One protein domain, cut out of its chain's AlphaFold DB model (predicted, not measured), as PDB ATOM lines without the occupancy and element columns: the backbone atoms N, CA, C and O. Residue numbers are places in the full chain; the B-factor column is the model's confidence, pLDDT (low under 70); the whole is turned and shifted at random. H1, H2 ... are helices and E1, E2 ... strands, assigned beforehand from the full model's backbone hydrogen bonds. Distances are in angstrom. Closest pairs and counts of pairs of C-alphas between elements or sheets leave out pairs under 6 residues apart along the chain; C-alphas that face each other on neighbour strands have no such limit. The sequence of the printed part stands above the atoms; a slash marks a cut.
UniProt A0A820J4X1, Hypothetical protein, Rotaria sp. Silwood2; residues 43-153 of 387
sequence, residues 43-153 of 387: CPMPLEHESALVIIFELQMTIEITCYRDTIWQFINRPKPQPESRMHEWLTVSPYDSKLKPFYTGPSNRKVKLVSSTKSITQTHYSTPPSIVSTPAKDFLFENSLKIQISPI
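Overview. This is residues 43 to 153 of the 387 residues of the protein "Hypothetical protein" of Rotaria sp. Silwood2 (UniProt A0A820J4X1). Little regular structure is seen: a small antiparallel ribbon, E1 - E2, has H1 and H2 beside it, and a long loop with H4 runs out and back, its residues 133 to 138 standing free. The 111 printed residues, 44 of them in named elements, run H1 H2 H3 E1 H4 E2, four helices and two strands, class mixed. The whole is only just loose, close to compact, radius of gyration of the C-alphas 16.2 A, spanning 55 by 28 by 23 A.

Along the chain. Find E1, residues 112 to 116, 12.7 A long, from C-alpha 112 at (10.308, 15.985, -13.237); E2, residues 149 to 152, ends with C-alpha 152 at (10.508, 15.560, -9.028). H1 is residues 49 to 60, 16.4 A; H2, 63 to 77, 20.8 A; H3, 96 to 99; H4, 137 to 140.

Arrangement. Between E1 and E2, at 136 degrees, find N 113 and O 151 within hydrogen-bond range, 2.9 A. The closest C-alphas of H1 and E1, Glu 58 and Leu 114, are 6.9 A apart; of H2 and E1, Asp 70 and Val 112, 5.8 A. H3 and H4 touch no helix. Every O i to N i+4 pair in H1 and H2 is within range; H3 and H4 are too short for one.

Size, cuts and confidence. The farthest C-alphas, Phe 75 and Val 133, are 55.8 A apart. The printed part has no cut; links H2 to H3, H3 to E1 and E1 to H4 are long. Residues 79 to 85 and 153 have pLDDT under 70.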
ATOM      1  N   CYS A  43      32.146  24.902 -17.991       92.38
ATOM      2  CA  CYS A  43      31.546  24.350 -19.196       92.38
ATOM      3  C   CYS A  43      30.099  23.902 -18.903       92.38
ATOM      4  O   CYS A  43      29.900  23.040 -18.048       92.38
ATOM      5  N   PRO A  44      29.075  24.428 -19.608       90.88
ATOM      6  CA  PRO A  44      27.682  24.044 -19.366       90.88
ATOM      7  C   PRO A  44      27.381  22.577 -19.686       90.88
ATOM      8  O   PRO A  44      26.414  22.025 -19.173       90.88
ATOM      9  N   MET A  45      28.190  21.948 -20.539       91.75
ATOM     10  CA  MET A  45      28.042  20.545 -20.917       91.75
ATOM     11  C   MET A  45      29.149  19.700 -20.272       91.75
ATOM     12  O   MET A  45      30.299  20.148 -20.232       91.75
ATOM     13  N   PRO A  46      28.831  18.497 -19.773       91.81
ATOM     14  CA  PRO A  46      29.823  17.535 -19.316       91.81
ATOM     15  C   PRO A  46      30.654  17.026 -20.496       91.81
ATOM     16  O   PRO A  46      30.197  17.023 -21.640       91.81
ATOM     17  N   LEU A  47      31.881  16.592 -20.206       90.12
ATOM     18  CA  LEU A  47      32.766  15.990 -21.207       90.12
ATOM     19  C   LEU A  47      32.353  14.565 -21.570       90.12
ATOM     20  O   LEU A  47      32.572  14.121 -22.694       90.12
ATOM     21  N   GLU A  48      31.768  13.846 -20.615       93.44
ATOM     22  CA  GLU A  48      31.272  12.499 -20.842       93.44
ATOM     23  C   GLU A  48      30.096  12.523 -21.824       93.44
ATOM     24  O   GLU A  48      29.099  13.222 -21.624       93.44
ATOM     25  N   HIS A  49      30.229  11.740 -22.895       93.88
ATOM     26  CA  HIS A  49      29.293  11.749 -24.013       93.88
ATOM     27  C   HIS A  49      27.877  11.322 -23.606       93.88
ATOM     28  O   HIS A  49      26.909  11.984 -23.970       93.88
ATOM     29  N   GLU A  50      27.748  10.258 -22.813       93.88
ATOM     30  CA  GLU A  50      26.452   9.739 -22.351       93.88
ATOM     31  C   GLU A  50      25.717  10.774 -21.497       93.88
ATOM     32  O   GLU A  50      24.558  11.105 -21.745       93.88
ATOM     33  N   SER A  51      26.444  11.375 -20.558       91.56
ATOM     34  CA  SER A  51      25.977  12.490 -19.744       91.56
ATOM     35  C   SER A  51      25.512  13.671 -20.611       91.56
ATOM     36  O   SER A  51      24.435  14.228 -20.390       91.56
ATOM     37  N   ALA A  52      26.264  14.031 -21.655       92.88
ATOM     38  CA  ALA A  52      25.863  15.074 -22.596       92.88
ATOM     39  C   ALA A  52      24.545  14.744 -23.323       92.88
ATOM     40  O   ALA A  52      23.680  15.616 -23.446       92.88
ATOM     41  N   LEU A  53      24.360  13.493 -23.758       94.75
ATOM     42  CA  LEU A  53      23.137  13.043 -24.427       94.75
ATOM     43  C   LEU A  53      21.912  13.118 -23.515       94.75
ATOM     44  O   LEU A  53      20.865  13.580 -23.964       94.75
ATOM     45  N   VAL A  54      22.039  12.743 -22.237       92.50
ATOM     46  CA  VAL A  54      20.933  12.846 -21.265       92.50
ATOM     47  C   VAL A  54      20.452  14.291 -21.139       92.50
ATOM     48  O   VAL A  54      19.253  14.552 -21.116       92.50
ATOM     49  N   ILE A  55      21.371  15.255 -21.111       92.69
ATOM     50  CA  ILE A  55      21.023  16.678 -21.002       92.69
ATOM     51  C   ILE A  55      20.305  17.154 -22.255       92.69
ATOM     52  O   ILE A  55      19.297  17.846 -22.155       92.69
ATOM     53  N   ILE A  56      20.819  16.793 -23.432       93.81
ATOM     54  CA  ILE A  56      20.199  17.151 -24.712       93.81
ATOM     55  C   ILE A  56      18.791  16.559 -24.787       93.81
ATOM     56  O   ILE A  56      17.849  17.273 -25.124       93.81
ATOM     57  N   PHE A  57      18.636  15.293 -24.396       93.62
ATOM     58  CA  PHE A  57      17.343  14.628 -24.315       93.62
ATOM     59  C   PHE A  57      16.385  15.363 -23.372       93.62
ATOM     60  O   PHE A  57      15.270  15.673 -23.766       93.62
ATOM     61  N   GLU A  58      16.822  15.741 -22.170       92.12
ATOM     62  CA  GLU A  58      16.007  16.508 -21.215       92.12
ATOM     63  C   GLU A  58      15.664  17.930 -21.690       92.12
ATOM     64  O   GLU A  58      14.643  18.502 -21.293       92.12
ATOM     65  N   LEU A  59      16.512  18.526 -22.529       92.44
ATOM     66  CA  LEU A  59      16.265  19.834 -23.129       92.44
ATOM     67  C   LEU A  59      15.250  19.759 -24.274       92.44
ATOM     68  O   LEU A  59      14.411  20.653 -24.389       92.44
ATOM     69  N   GLN A  60      15.320  18.704 -25.084       93.88
ATOM     70  CA  GLN A  60      14.574  18.569 -26.338       93.88
ATOM     71  C   GLN A  60      13.525  17.448 -26.318       93.88
ATOM     72  O   GLN A  60      13.064  17.007 -27.371       93.88
ATOM     73  N   MET A  61      13.141  16.976 -25.130       93.00
ATOM     74  CA  MET A  61      12.132  15.934 -24.966       93.00
ATOM     75  C   MET A  61      10.799  16.385 -25.560       93.00
ATOM     76  O   MET A  61      10.347  17.508 -25.315       93.00
ATOM     77  N   THR A  62      10.144  15.498 -26.309       92.19
ATOM     78  CA  THR A  62       8.800  15.779 -26.815       92.19
ATOM     79  C   THR A  62       7.790  15.820 -25.665       92.19
ATOM     80  O   THR A  62       8.026  15.288 -24.569       92.19
ATOM     81  N   ILE A  63       6.655  16.482 -25.888       89.69
ATOM     82  CA  ILE A  63       5.636  16.648 -24.849       89.69
ATOM     83  C   ILE A  63       5.031  15.302 -24.436       89.69
ATOM     84  O   ILE A  63       4.765  15.097 -23.258       89.69
ATOM     85  N   GLU A  64       4.891  14.364 -25.367       90.31
ATOM     86  CA  GLU A  64       4.323  13.036 -25.140       90.31
ATOM     87  C   GLU A  64       5.197  12.228 -24.177       90.31
ATOM     88  O   GLU A  64       4.704  11.720 -23.170       90.31
ATOM     89  N   ILE A  65       6.511  12.184 -24.429       91.19
ATOM     90  CA  ILE A  65       7.468  11.487 -23.557       91.19
ATOM     91  C   ILE A  65       7.548  12.186 -22.197       91.19
ATOM     92  O   ILE A  65       7.584  11.518 -21.163       91.19
ATOM     93  N   THR A  66       7.511  13.523 -22.182       89.44
ATOM     94  CA  THR A  66       7.501  14.305 -20.937       89.44
ATOM     95  C   THR A  66       6.278  13.962 -20.088       89.44
ATOM     96  O   THR A  66       6.423  13.641 -18.910       89.44
ATOM     97  N   CYS A  67       5.079  13.987 -20.678       87.31
ATOM     98  CA  CYS A  67       3.832  13.643 -20.000       87.31
ATOM     99  C   CYS A  67       3.851  12.198 -19.492       87.31
ATOM    100  O   CYS A  67       3.485  11.957 -18.343       87.31
ATOM    101  N   TYR A  68       4.316  11.253 -20.313       88.69
ATOM    102  CA  TYR A  68       4.403   9.839 -19.949       88.69
ATOM    103  C   TYR A  68       5.351   9.607 -18.766       88.69
ATOM    104  O   TYR A  68       4.949   9.037 -17.750       88.69
ATOM    105  N   ARG A  69       6.585  10.118 -18.853       89.19
ATOM    106  CA  ARG A  69       7.589  10.016 -17.786       89.19
ATOM    107  C   ARG A  69       7.098  10.661 -16.499       89.19
ATOM    108  O   ARG A  69       7.190  10.047 -15.439       89.19
ATOM    109  N   ASP A  70       6.597  11.892 -16.583       85.56
ATOM    110  CA  ASP A  70       6.126  12.626 -15.413       85.56
ATOM    111  C   ASP A  70       4.955  11.890 -14.752       85.56
ATOM    112  O   ASP A  70       4.920  11.803 -13.530       85.56
ATOM    113  N   THR A  71       4.051  11.293 -15.533       83.19
ATOM    114  CA  THR A  71       2.929  10.488 -15.026       83.19
ATOM    115  C   THR A  71       3.412   9.218 -14.323       83.19
ATOM    116  O   THR A  71       3.084   9.003 -13.157       83.19
ATOM    117  N   ILE A  72       4.247   8.402 -14.978       84.81
ATOM    118  CA  ILE A  72       4.794   7.167 -14.386       84.81
ATOM    119  C   ILE A  72       5.560   7.457 -13.103       84.81
ATOM    120  O   ILE A  72       5.388   6.767 -12.097       84.81
ATOM    121  N   TRP A  73       6.401   8.491 -13.128       79.94
ATOM    122  CA  TRP A  73       7.212   8.856 -11.982       79.94
ATOM    123  C   TRP A  73       6.340   9.128 -10.748       79.94
ATOM    124  O   TRP A  73       6.683   8.675  -9.655       79.94
ATOM    125  N   GLN A  74       5.203   9.811 -10.915       76.00
ATOM    126  CA  GLN A  74       4.294  10.122  -9.806       76.00
ATOM    127  C   GLN A  74       3.682   8.873  -9.198       76.00
ATOM    128  O   GLN A  74       3.608   8.777  -7.977       76.00
ATOM    129  N   PHE A  75       3.288   7.904 -10.026       77.31
ATOM    130  CA  PHE A  75       2.738   6.649  -9.523       77.31
ATOM    131  C   PHE A  75       3.773   5.846  -8.744       77.31
ATOM    132  O   PHE A  75       3.485   5.399  -7.634       77.31
ATOM    133  N   ILE A  76       4.994   5.727  -9.271       77.44
ATOM    134  CA  ILE A  76       6.074   4.974  -8.617       77.44
ATOM    135  C   ILE A  76       6.486   5.628  -7.290       77.44
ATOM    136  O   ILE A  76       6.708   4.942  -6.295       77.44
ATOM    137  N   ASN A  77       6.587   6.959  -7.257       71.88
ATOM    138  CA  ASN A  77       7.137   7.693  -6.114       71.88
ATOM    139  C   ASN A  77       6.069   8.267  -5.180       71.88
ATOM    140  O   ASN A  77       6.396   8.978  -4.228       71.88
ATOM    141  N   ARG A  78       4.799   7.920  -5.393       71.06
ATOM    142  CA  ARG A  78       3.683   8.289  -4.520       71.06
ATOM    143  C   ARG A  78       3.948   8.063  -3.020       71.06
ATOM    144  O   ARG A  78       3.564   8.931  -2.238       71.06
ATOM    145  N   PRO A  79       4.627   6.980  -2.580       65.88
ATOM    146  CA  PRO A  79       4.916   6.769  -1.157       65.88
ATOM    147  C   PRO A  79       5.919   7.774  -0.566       65.88
ATOM    148  O   PRO A  79       5.965   7.951   0.650       65.88
ATOM    149  N   LYS A  80       6.747   8.414  -1.403       65.00
ATOM    150  CA  LYS A  80       7.803   9.361  -1.010       65.00
ATOM    151  C   LYS A  80       7.879  10.518  -2.022       65.00
ATOM    152  O   LYS A  80       8.775  10.548  -2.864       65.00
ATOM    153  N   PRO A  81       6.968  11.502  -1.944       59.97
ATOM    154  CA  PRO A  81       6.832  12.534  -2.973       59.97
ATOM    155  C   PRO A  81       7.988  13.546  -3.018       59.97
ATOM    156  O   PRO A  81       8.036  14.362  -3.940       59.97
ATOM    157  N   GLN A  82       8.908  13.536  -2.044       63.09
ATOM    158  CA  GLN A  82      10.044  14.457  -2.004       63.09
ATOM    159  C   GLN A  82      11.391  13.727  -1.962       63.09
ATOM    160  O   GLN A  82      11.526  12.739  -1.237       63.09
ATOM    161  N   PRO A  83      12.403  14.229  -2.695       61.78
ATOM    162  CA  PRO A  83      13.760  13.713  -2.604       61.78
ATOM    163  C   PRO A  83      14.332  13.965  -1.201       61.78
ATOM    164  O   PRO A  83      14.160  15.040  -0.629       61.78
ATOM    165  N   GLU A  84      15.057  12.981  -0.664       60.31
ATOM    166  CA  GLU A  84      15.620  13.008   0.697       60.31
ATOM    167  C   GLU A  84      16.715  14.089   0.885       60.31
ATOM    168  O   GLU A  84      17.065  14.432   2.013       60.31
ATOM    169  N   SER A  85      17.241  14.675  -0.201       67.56
ATOM    170  CA  SER A  85      18.312  15.681  -0.174       67.56
ATOM    171  C   SER A  85      18.006  16.930  -1.003       67.56
ATOM    172  O   SER A  85      17.347  16.874  -2.041       67.56
ATOM    173  N   ARG A  86      18.577  18.072  -0.593       75.25
ATOM    174  CA  ARG A  86      18.508  19.336  -1.342       75.25
ATOM    175  C   ARG A  86      19.254  19.211  -2.675       75.25
ATOM    176  O   ARG A  86      20.480  19.213  -2.690       75.25
ATOM    177  N   MET A  87      18.504  19.167  -3.774       85.75
ATOM    178  CA  MET A  87      19.042  19.142  -5.136       85.75
ATOM    179  C   MET A  87      19.089  20.544  -5.768       85.75
ATOM    180  O   MET A  87      18.330  21.443  -5.397       85.75
ATOM    181  N   HIS A  88      19.978  20.725  -6.743       87.19
ATOM    182  CA  HIS A  88      20.168  21.949  -7.522       87.19
ATOM    183  C   HIS A  88      19.538  21.812  -8.912       87.19
ATOM    184  O   HIS A  88      20.000  21.005  -9.712       87.19
ATOM    185  N   GLU A  89      18.508  22.601  -9.228       88.94
ATOM    186  CA  GLU A  89      17.888  22.593 -10.561       88.94
ATOM    187  C   GLU A  89      18.817  23.232 -11.599       88.94
ATOM    188  O   GLU A  89      19.137  24.420 -11.514       88.94
ATOM    189  N   TRP A  90      19.195  22.463 -12.620       89.12
ATOM    190  CA  TRP A  90      20.200  22.876 -13.601       89.12
ATOM    191  C   TRP A  90      19.858  24.187 -14.298       89.12
ATOM    192  O   TRP A  90      20.659  25.116 -14.300       89.12
ATOM    193  N   LEU A  91      18.638  24.314 -14.826       88.38
ATOM    194  CA  LEU A  91      18.221  25.502 -15.584       88.38
ATOM    195  C   LEU A  91      17.965  26.747 -14.715       88.38
ATOM    196  O   LEU A  91      17.482  27.757 -15.226       88.38
ATOM    197  N   THR A  92      18.272  26.685 -13.417       88.38
ATOM    198  CA  THR A  92      18.195  27.826 -12.487       88.38
ATOM    199  C   THR A  92      19.560  28.256 -11.950       88.38
ATOM    200  O   THR A  92      19.650  29.221 -11.194       88.38
ATOM    201  N   VAL A  93      20.630  27.550 -12.324       87.44
ATOM    202  CA  VAL A  93      21.993  27.790 -11.845       87.44
ATOM    203  C   VAL A  93      22.827  28.410 -12.964       87.44
ATOM    204  O   VAL A  93      22.790  27.952 -14.099       87.44
ATOM    205  N   SER A  94      23.605  29.447 -12.660       84.12
ATOM    206  CA  SER A  94      24.559  30.014 -13.623       84.12
ATOM    207  C   SER A  94      25.752  29.067 -13.825       84.12
ATOM    208  O   SER A  94      26.152  28.425 -12.859       84.12
ATOM    209  N   PRO A  95      26.338  28.947 -15.033       86.81
ATOM    210  CA  PRO A  95      25.953  29.589 -16.298       86.81
ATOM    211  C   PRO A  95      24.849  28.848 -17.080       86.81
ATOM    212  O   PRO A  95      24.442  29.313 -18.149       86.81
ATOM    213  N   TYR A  96      24.390  27.701 -16.585       90.44
ATOM    214  CA  TYR A  96      23.461  26.778 -17.243       90.44
ATOM    215  C   TYR A  96      22.122  27.420 -17.618       90.44
ATOM    216  O   TYR A  96      21.629  27.219 -18.727       90.44
ATOM    217  N   ASP A  97      21.566  28.243 -16.733       90.31
ATOM    218  CA  ASP A  97      20.345  29.017 -16.960       90.31
ATOM    219  C   ASP A  97      20.399  29.871 -18.239       90.31
ATOM    220  O   ASP A  97      19.432  29.938 -18.988       90.31
ATOM    221  N   SER A  98      21.540  30.495 -18.523       90.44
ATOM    222  CA  SER A  98      21.731  31.360 -19.690       90.44
ATOM    223  C   SER A  98      22.169  30.595 -20.939       90.44
ATOM    224  O   SER A  98      21.878  31.018 -22.057       90.44
ATOM    225  N   LYS A  99      22.888  29.479 -20.763       92.50
ATOM    226  CA  LYS A  99      23.512  28.730 -21.862       92.50
ATOM    227  C   LYS A  99      22.656  27.584 -22.385       92.50
ATOM    228  O   LYS A  99      22.729  27.305 -23.572       92.50
ATOM    229  N   LEU A 100      21.862  26.944 -21.530       92.62
ATOM    230  CA  LEU A 100      21.078  25.757 -21.884       92.62
ATOM    231  C   LEU A 100      19.589  26.059 -22.068       92.62
ATOM    232  O   LEU A 100      18.951  25.472 -22.935       92.62
ATOM    233  N   LYS A 101      19.028  27.005 -21.306       91.62
ATOM    234  CA  LYS A 101      17.600  27.360 -21.387       91.62
ATOM    235  C   LYS A 101      17.113  27.755 -22.792       91.62
ATOM    236  O   LYS A 101      15.980  27.398 -23.097       91.62
ATOM    237  N   PRO A 102      17.908  28.416 -23.664       93.88
ATOM    238  CA  PRO A 102      17.485  28.690 -25.042       93.88
ATOM    239  C   PRO A 102      17.190  27.441 -25.885       93.88
ATOM    240  O   PRO A 102      16.481  27.544 -26.878       93.88
ATOM    241  N   PHE A 103      17.723  26.278 -25.504       93.44
ATOM    242  CA  PHE A 103      17.509  25.007 -26.202       93.44
ATOM    243  C   PHE A 103      16.363  24.181 -25.610       93.44
ATOM    244  O   PHE A 103      16.059  23.109 -26.124       93.44
ATOM    245  N   TYR A 104      15.743  24.652 -24.524       91.94
ATOM    246  CA  TYR A 104      14.657  23.938 -23.875       91.94
ATOM    247  C   TYR A 104      13.348  24.084 -24.661       91.94
ATOM    248  O   TYR A 104      12.855  25.201 -24.826       91.94
ATOM    249  N   THR A 105      12.765  22.966 -25.092       91.38
ATOM    250  CA  THR A 105      11.509  22.937 -25.870       91.38
ATOM    251  C   THR A 105      10.307  22.411 -25.085       91.38
ATOM    252  O   THR A 105       9.189  22.435 -25.594       91.38
ATOM    253  N   GLY A 106      10.512  21.921 -23.860       85.19
ATOM    254  CA  GLY A 106       9.455  21.305 -23.058       85.19
ATOM    255  C   GLY A 106       8.517  22.301 -22.350       85.19
ATOM    256  O   GLY A 106       8.737  23.517 -22.349       85.19
ATOM    257  N   PRO A 107       7.471  21.801 -21.668       84.81
ATOM    258  CA  PRO A 107       6.507  22.634 -20.957       84.81
ATOM    259  C   PRO A 107       7.123  23.310 -19.723       84.81
ATOM    260  O   PRO A 107       8.002  22.767 -19.049       84.81
ATOM    261  N   SER A 108       6.622  24.492 -19.359       80.06
ATOM    262  CA  SER A 108       7.080  25.218 -18.163       80.06
ATOM    263  C   SER A 108       6.675  24.536 -16.845       80.06
ATOM    264  O   SER A 108       7.398  24.643 -15.853       80.06
ATOM    265  N   ASN A 109       5.557  23.798 -16.837       78.62
ATOM    266  CA  ASN A 109       4.981  23.118 -15.666       78.62
ATOM    267  C   ASN A 109       5.323  21.613 -15.590       78.62
ATOM    268  O   ASN A 109       4.527  20.819 -15.088       78.62
ATOM    269  N   ARG A 110       6.495  21.204 -16.089       82.31
ATOM    270  CA  ARG A 110       6.998  19.835 -15.886       82.31
ATOM    271  C   ARG A 110       7.152  19.509 -14.397       82.31
ATOM    272  O   ARG A 110       7.493  20.377 -13.584       82.31
ATOM    273  N   LYS A 111       6.915  18.254 -14.044       81.81
ATOM    274  CA  LYS A 111       6.950  17.737 -12.672       81.81
ATOM    275  C   LYS A 111       8.279  17.087 -12.344       81.81
ATOM    276  O   LYS A 111       8.720  17.216 -11.205       81.81
ATOM    277  N   VAL A 112       8.935  16.490 -13.336       85.62
ATOM    278  CA  VAL A 112      10.308  15.985 -13.237       85.62
ATOM    279  C   VAL A 112      11.252  16.965 -13.925       85.62
ATOM    280  O   VAL A 112      10.948  17.492 -14.995       85.62
ATOM    281  N   LYS A 113      12.395  17.254 -13.300       87.25
ATOM    282  CA  LYS A 113      13.415  18.150 -13.854       87.25
ATOM    283  C   LYS A 113      14.813  17.566 -13.724       87.25
ATOM    284  O   LYS A 113      15.093  16.788 -12.815       87.25
ATOM    285  N   LEU A 114      15.695  18.051 -14.591       90.00
ATOM    286  CA  LEU A 114      17.134  17.851 -14.503       90.00
ATOM    287  C   LEU A 114      17.712  18.636 -13.312       90.00
ATOM    288  O   LEU A 114      17.593  19.865 -13.225       90.00
ATOM    289  N   VAL A 115      18.316  17.905 -12.383       90.19
ATOM    290  CA  VAL A 115      18.885  18.415 -11.137       90.19
ATOM    291  C   VAL A 115      20.289  17.860 -10.891       90.19
ATOM    292  O   VAL A 115      20.777  17.001 -11.620       90.19
ATOM    293  N   SER A 116      20.952  18.370  -9.854       91.00
ATOM    294  CA  SER A 116      22.256  17.902  -9.393       91.00
ATOM    295  C   SER A 116      22.356  17.842  -7.879       91.00
ATOM    296  O   SER A 116      21.872  18.729  -7.176       91.00
ATOM    297  N   SER A 117      23.055  16.824  -7.384       89.56
ATOM    298  CA  SER A 117      23.452  16.706  -5.976       89.56
ATOM    299  C   SER A 117      24.665  17.575  -5.618       89.56
ATOM    300  O   SER A 117      24.890  17.880  -4.448       89.56
ATOM    301  N   THR A 118      25.442  18.014  -6.609       90.31
ATOM    302  CA  THR A 118      26.584  18.924  -6.448       90.31
ATOM    303  C   THR A 118      26.240  20.342  -6.902       90.31
ATOM    304  O   THR A 118      25.363  20.559  -7.743       90.31
ATOM    305  N   LYS A 119      26.943  21.330  -6.341       90.25
ATOM    306  CA  LYS A 119      26.836  22.740  -6.742       90.25
ATOM    307  C   LYS A 119      27.699  23.018  -7.969       90.25
ATOM    308  O   LYS A 119      28.772  22.433  -8.109       90.25
ATOM    309  N   SER A 120      27.265  23.973  -8.788       90.44
ATOM    310  CA  SER A 120      28.120  24.608  -9.797       90.44
ATOM    311  C   SER A 120      29.304  25.272  -9.106       90.44
ATOM    312  O   SER A 120      29.130  25.903  -8.056       90.44
ATOM    313  N   ILE A 121      30.490  25.196  -9.707       90.31
ATOM    314  CA  ILE A 121      31.678  25.855  -9.160       90.31
ATOM    315  C   ILE A 121      31.488  27.375  -9.059       90.31
ATOM    316  O   ILE A 121      31.994  27.998  -8.122       90.31
ATOM    317  N   THR A 122      30.652  27.959  -9.925       86.38
ATOM    318  CA  THR A 122      30.269  29.381  -9.876       86.38
ATOM    319  C   THR A 122      29.463  29.766  -8.630       86.38
ATOM    320  O   THR A 122      29.352  30.949  -8.314       86.38
ATOM    321  N   GLN A 123      28.943  28.788  -7.885       86.50
ATOM    322  CA  GLN A 123      28.229  28.970  -6.616       86.50
ATOM    323  C   GLN A 123      29.057  28.542  -5.393       86.50
ATOM    324  O   GLN A 123      28.539  28.470  -4.276       86.50
ATOM    325  N   THR A 124      30.337  28.227  -5.587       85.44
ATOM    326  CA  THR A 124      31.263  27.859  -4.508       85.44
ATOM    327  C   THR A 124      32.218  29.005  -4.179       85.44
ATOM    328  O   THR A 124      32.208  30.052  -4.828       85.44
ATOM    329  N   HIS A 125      33.085  28.815  -3.182       78.25
ATOM    330  CA  HIS A 125      34.114  29.796  -2.826       78.25
ATOM    331  C   HIS A 125      35.111  30.074  -3.974       78.25
ATOM    332  O   HIS A 125      35.687  31.160  -4.019       78.25
ATOM    333  N   TYR A 126      35.239  29.152  -4.941       77.31
ATOM    334  CA  TYR A 126      36.041  29.324  -6.159       77.31
ATOM    335  C   TYR A 126      35.472  30.361  -7.141       77.31
ATOM    336  O   TYR A 126      36.168  30.783  -8.057       77.31
ATOM    337  N   SER A 127      34.229  30.813  -6.947       79.31
ATOM    338  CA  SER A 127      33.601  31.850  -7.780       79.31
ATOM    339  C   SER A 127      34.266  33.225  -7.671       79.31
ATOM    340  O   SER A 127      34.090  34.066  -8.557       79.31
ATOM    341  N   THR A 128      35.033  33.462  -6.601       80.31
ATOM    342  CA  THR A 128      35.777  34.709  -6.413       80.31
ATOM    343  C   THR A 128      36.850  34.818  -7.500       80.31
ATOM    344  O   THR A 128      37.733  33.962  -7.538       80.31
ATOM    345  N   PRO A 129      36.819  35.851  -8.368       72.25
ATOM    346  CA  PRO A 129      37.743  35.966  -9.493       72.25
ATOM    347  C   PRO A 129      39.205  35.949  -9.026       72.25
ATOM    348  O   PRO A 129      39.612  36.864  -8.297       72.25
ATOM    349  N   PRO A 130      40.014  34.957  -9.434       76.44
ATOM    350  CA  PRO A 130      41.422  34.952  -9.092       76.44
ATOM    351  C   PRO A 130      42.154  36.046  -9.884       76.44
ATOM    352  O   PRO A 130      41.710  36.510 -10.938       76.44
ATOM    353  N   SER A 131      43.288  36.509  -9.360       82.56
ATOM    354  CA  SER A 131      44.063  37.567 -10.014       82.56
ATOM    355  C   SER A 131      44.637  37.064 -11.337       82.56
ATOM    356  O   SER A 131      45.418  36.112 -11.346       82.56
ATOM    357  N   ILE A 132      44.338  37.752 -12.444       83.69
ATOM    358  CA  ILE A 132      44.886  37.423 -13.775       83.69
ATOM    359  C   ILE A 132      46.419  37.525 -13.836       83.69
ATOM    360  O   ILE A 132      47.053  36.986 -14.734       83.69
ATOM    361  N   VAL A 133      47.024  38.235 -12.883       82.69
ATOM    362  CA  VAL A 133      48.474  38.451 -12.822       82.69
ATOM    363  C   VAL A 133      49.211  37.213 -12.313       82.69
ATOM    364  O   VAL A 133      50.343  36.975 -12.716       82.69
ATOM    365  N   SER A 134      48.597  36.452 -11.406       83.81
ATOM    366  CA  SER A 134      49.247  35.342 -10.692       83.81
ATOM    367  C   SER A 134      48.664  33.974 -11.023       83.81
ATOM    368  O   SER A 134      49.173  32.971 -10.537       83.81
ATOM    369  N   THR A 135      47.586  33.934 -11.804       85.19
ATOM    370  CA  THR A 135      46.784  32.726 -12.005       85.19
ATOM    371  C   THR A 135      46.881  32.284 -13.462       85.19
ATOM    372  O   THR A 135      46.624  33.099 -14.354       85.19
ATOM    373  N   PRO A 136      47.261  31.027 -13.744       85.88
ATOM    374  CA  PRO A 136      47.321  30.523 -15.108       85.88
ATOM    375  C   PRO A 136      45.914  30.392 -15.707       85.88
ATOM    376  O   PRO A 136      44.941  30.152 -15.000       85.88
ATOM    377  N   ALA A 137      45.808  30.498 -17.035       85.25
ATOM    378  CA  ALA A 137      44.520  30.492 -17.741       85.25
ATOM    379  C   ALA A 137      43.663  29.243 -17.464       85.25
ATOM    380  O   ALA A 137      42.443  29.345 -17.386       85.25
ATOM    381  N   LYS A 138      44.297  28.079 -17.273       87.06
ATOM    382  CA  LYS A 138      43.614  26.817 -16.955       87.06
ATOM    383  C   LYS A 138      42.801  26.879 -15.654       87.06
ATOM    384  O   LYS A 138      41.759  26.253 -15.583       87.06
ATOM    385  N   ASP A 139      43.210  27.691 -14.679       86.62
ATOM    386  CA  ASP A 139      42.519  27.805 -13.386       86.62
ATOM    387  C   ASP A 139      41.298  28.749 -13.465       86.62
ATOM    388  O   ASP A 139      40.598  28.964 -12.478       86.62
ATOM    389  N   PHE A 140      41.028  29.325 -14.644       87.50
ATOM    390  CA  PHE A 140      39.782  30.032 -14.950       87.50
ATOM    391  C   PHE A 140      38.773  29.151 -15.691       87.50
ATOM    392  O   PHE A 140      37.627  29.572 -15.841       87.50
ATOM    393  N   LEU A 141      39.181  27.980 -16.190       90.00
ATOM    394  CA  LEU A 141      38.371  27.109 -17.038       90.00
ATOM    395  C   LEU A 141      38.096  25.802 -16.299       90.00
ATOM    396  O   LEU A 141      39.001  25.008 -16.064       90.00
ATOM    397  N   PHE A 142      36.836  25.579 -15.958       90.88
ATOM    398  CA  PHE A 142      36.387  24.399 -15.242       90.88
ATOM    399  C   PHE A 142      35.482  23.545 -16.118       90.88
ATOM    400  O   PHE A 142      34.659  24.047 -16.890       90.88
ATOM    401  N   GLU A 143      35.623  22.237 -15.963       92.38
ATOM    402  CA  GLU A 143      34.650  21.272 -16.458       92.38
ATOM    403  C   GLU A 143      33.343  21.384 -15.666       92.38
ATOM    404  O   GLU A 143      33.302  21.950 -14.570       92.38
ATOM    405  N   ASN A 144      32.269  20.845 -16.238       92.38
ATOM    406  CA  ASN A 144      30.968  20.770 -15.588       92.38
ATOM    407  C   ASN A 144      31.093  20.055 -14.230       92.38
ATOM    408  O   ASN A 144      31.540  18.909 -14.171       92.38
ATOM    409  N   SER A 145      30.698  20.720 -13.142       91.31
ATOM    410  CA  SER A 145      30.759  20.156 -11.791       91.31
ATOM    411  C   SER A 145      29.419  19.607 -11.298       91.31
ATOM    412  O   SER A 145      29.332  19.147 -10.154       91.31
ATOM    413  N   LEU A 146      28.364  19.676 -12.115       91.06
ATOM    414  CA  LEU A 146      27.035  19.172 -11.796       91.06
ATOM    415  C   LEU A 146      26.947  17.670 -12.081       91.06
ATOM    416  O   LEU A 146      27.347  17.183 -13.133       91.06
ATOM    417  N   LYS A 147      26.361  16.920 -11.148       90.31
ATOM    418  CA  LYS A 147      26.042  15.506 -11.356       90.31
ATOM    419  C   LYS A 147      24.646  15.384 -11.938       90.31
ATOM    420  O   LYS A 147      23.699  15.867 -11.330       90.31
ATOM    421  N   ILE A 148      24.516  14.733 -13.089       90.06
ATOM    422  CA  ILE A 148      23.221  14.529 -13.743       90.06
ATOM    423  C   ILE A 148      22.334  13.655 -12.873       90.06
ATOM    424  O   ILE A 148      22.685  12.524 -12.542       90.06
ATOM    425  N   GLN A 149      21.169  14.188 -12.527       88.44
ATOM    426  CA  GLN A 149      20.090  13.461 -11.882       88.44
ATOM    427  C   GLN A 149      18.757  14.005 -12.387       88.44
ATOM    428  O   GLN A 149      18.650  15.170 -12.763       88.44
ATOM    429  N   ILE A 150      17.718  13.180 -12.352       85.94
ATOM    430  CA  ILE A 150      16.341  13.632 -12.549       85.94
ATOM    431  C   ILE A 150      15.616  13.549 -11.214       85.94
ATOM    432  O   ILE A 150      15.756  12.575 -10.478       85.94
ATOM    433  N   SER A 151      14.878  14.597 -10.872       79.75
ATOM    434  CA  SER A 151      14.128  14.649  -9.621       79.75
ATOM    435  C   SER A 151      12.767  15.270  -9.851       79.75
ATOM    436  O   SER A 151      12.646  16.219 -10.639       79.75
ATOM    437  N   PRO A 152      11.739  14.805  -9.127       75.06
ATOM    438  CA  PRO A 152      10.508  15.560  -9.028       75.06
ATOM    439  C   PRO A 152      10.775  16.906  -8.372       75.06
ATOM    440  O   PRO A 152      11.664  17.049  -7.528       75.06
ATOM    441  N   ILE A 153       9.968  17.892  -8.732       68.50
ATOM    442  CA  ILE A 153       9.937  19.171  -8.021       68.50
ATOM    443  C   ILE A 153       8.579  19.398  -7.365       68.50
ATOM    444  O   ILE A 153       8.494  20.145  -6.393       68.50
TER     445      ILE A 153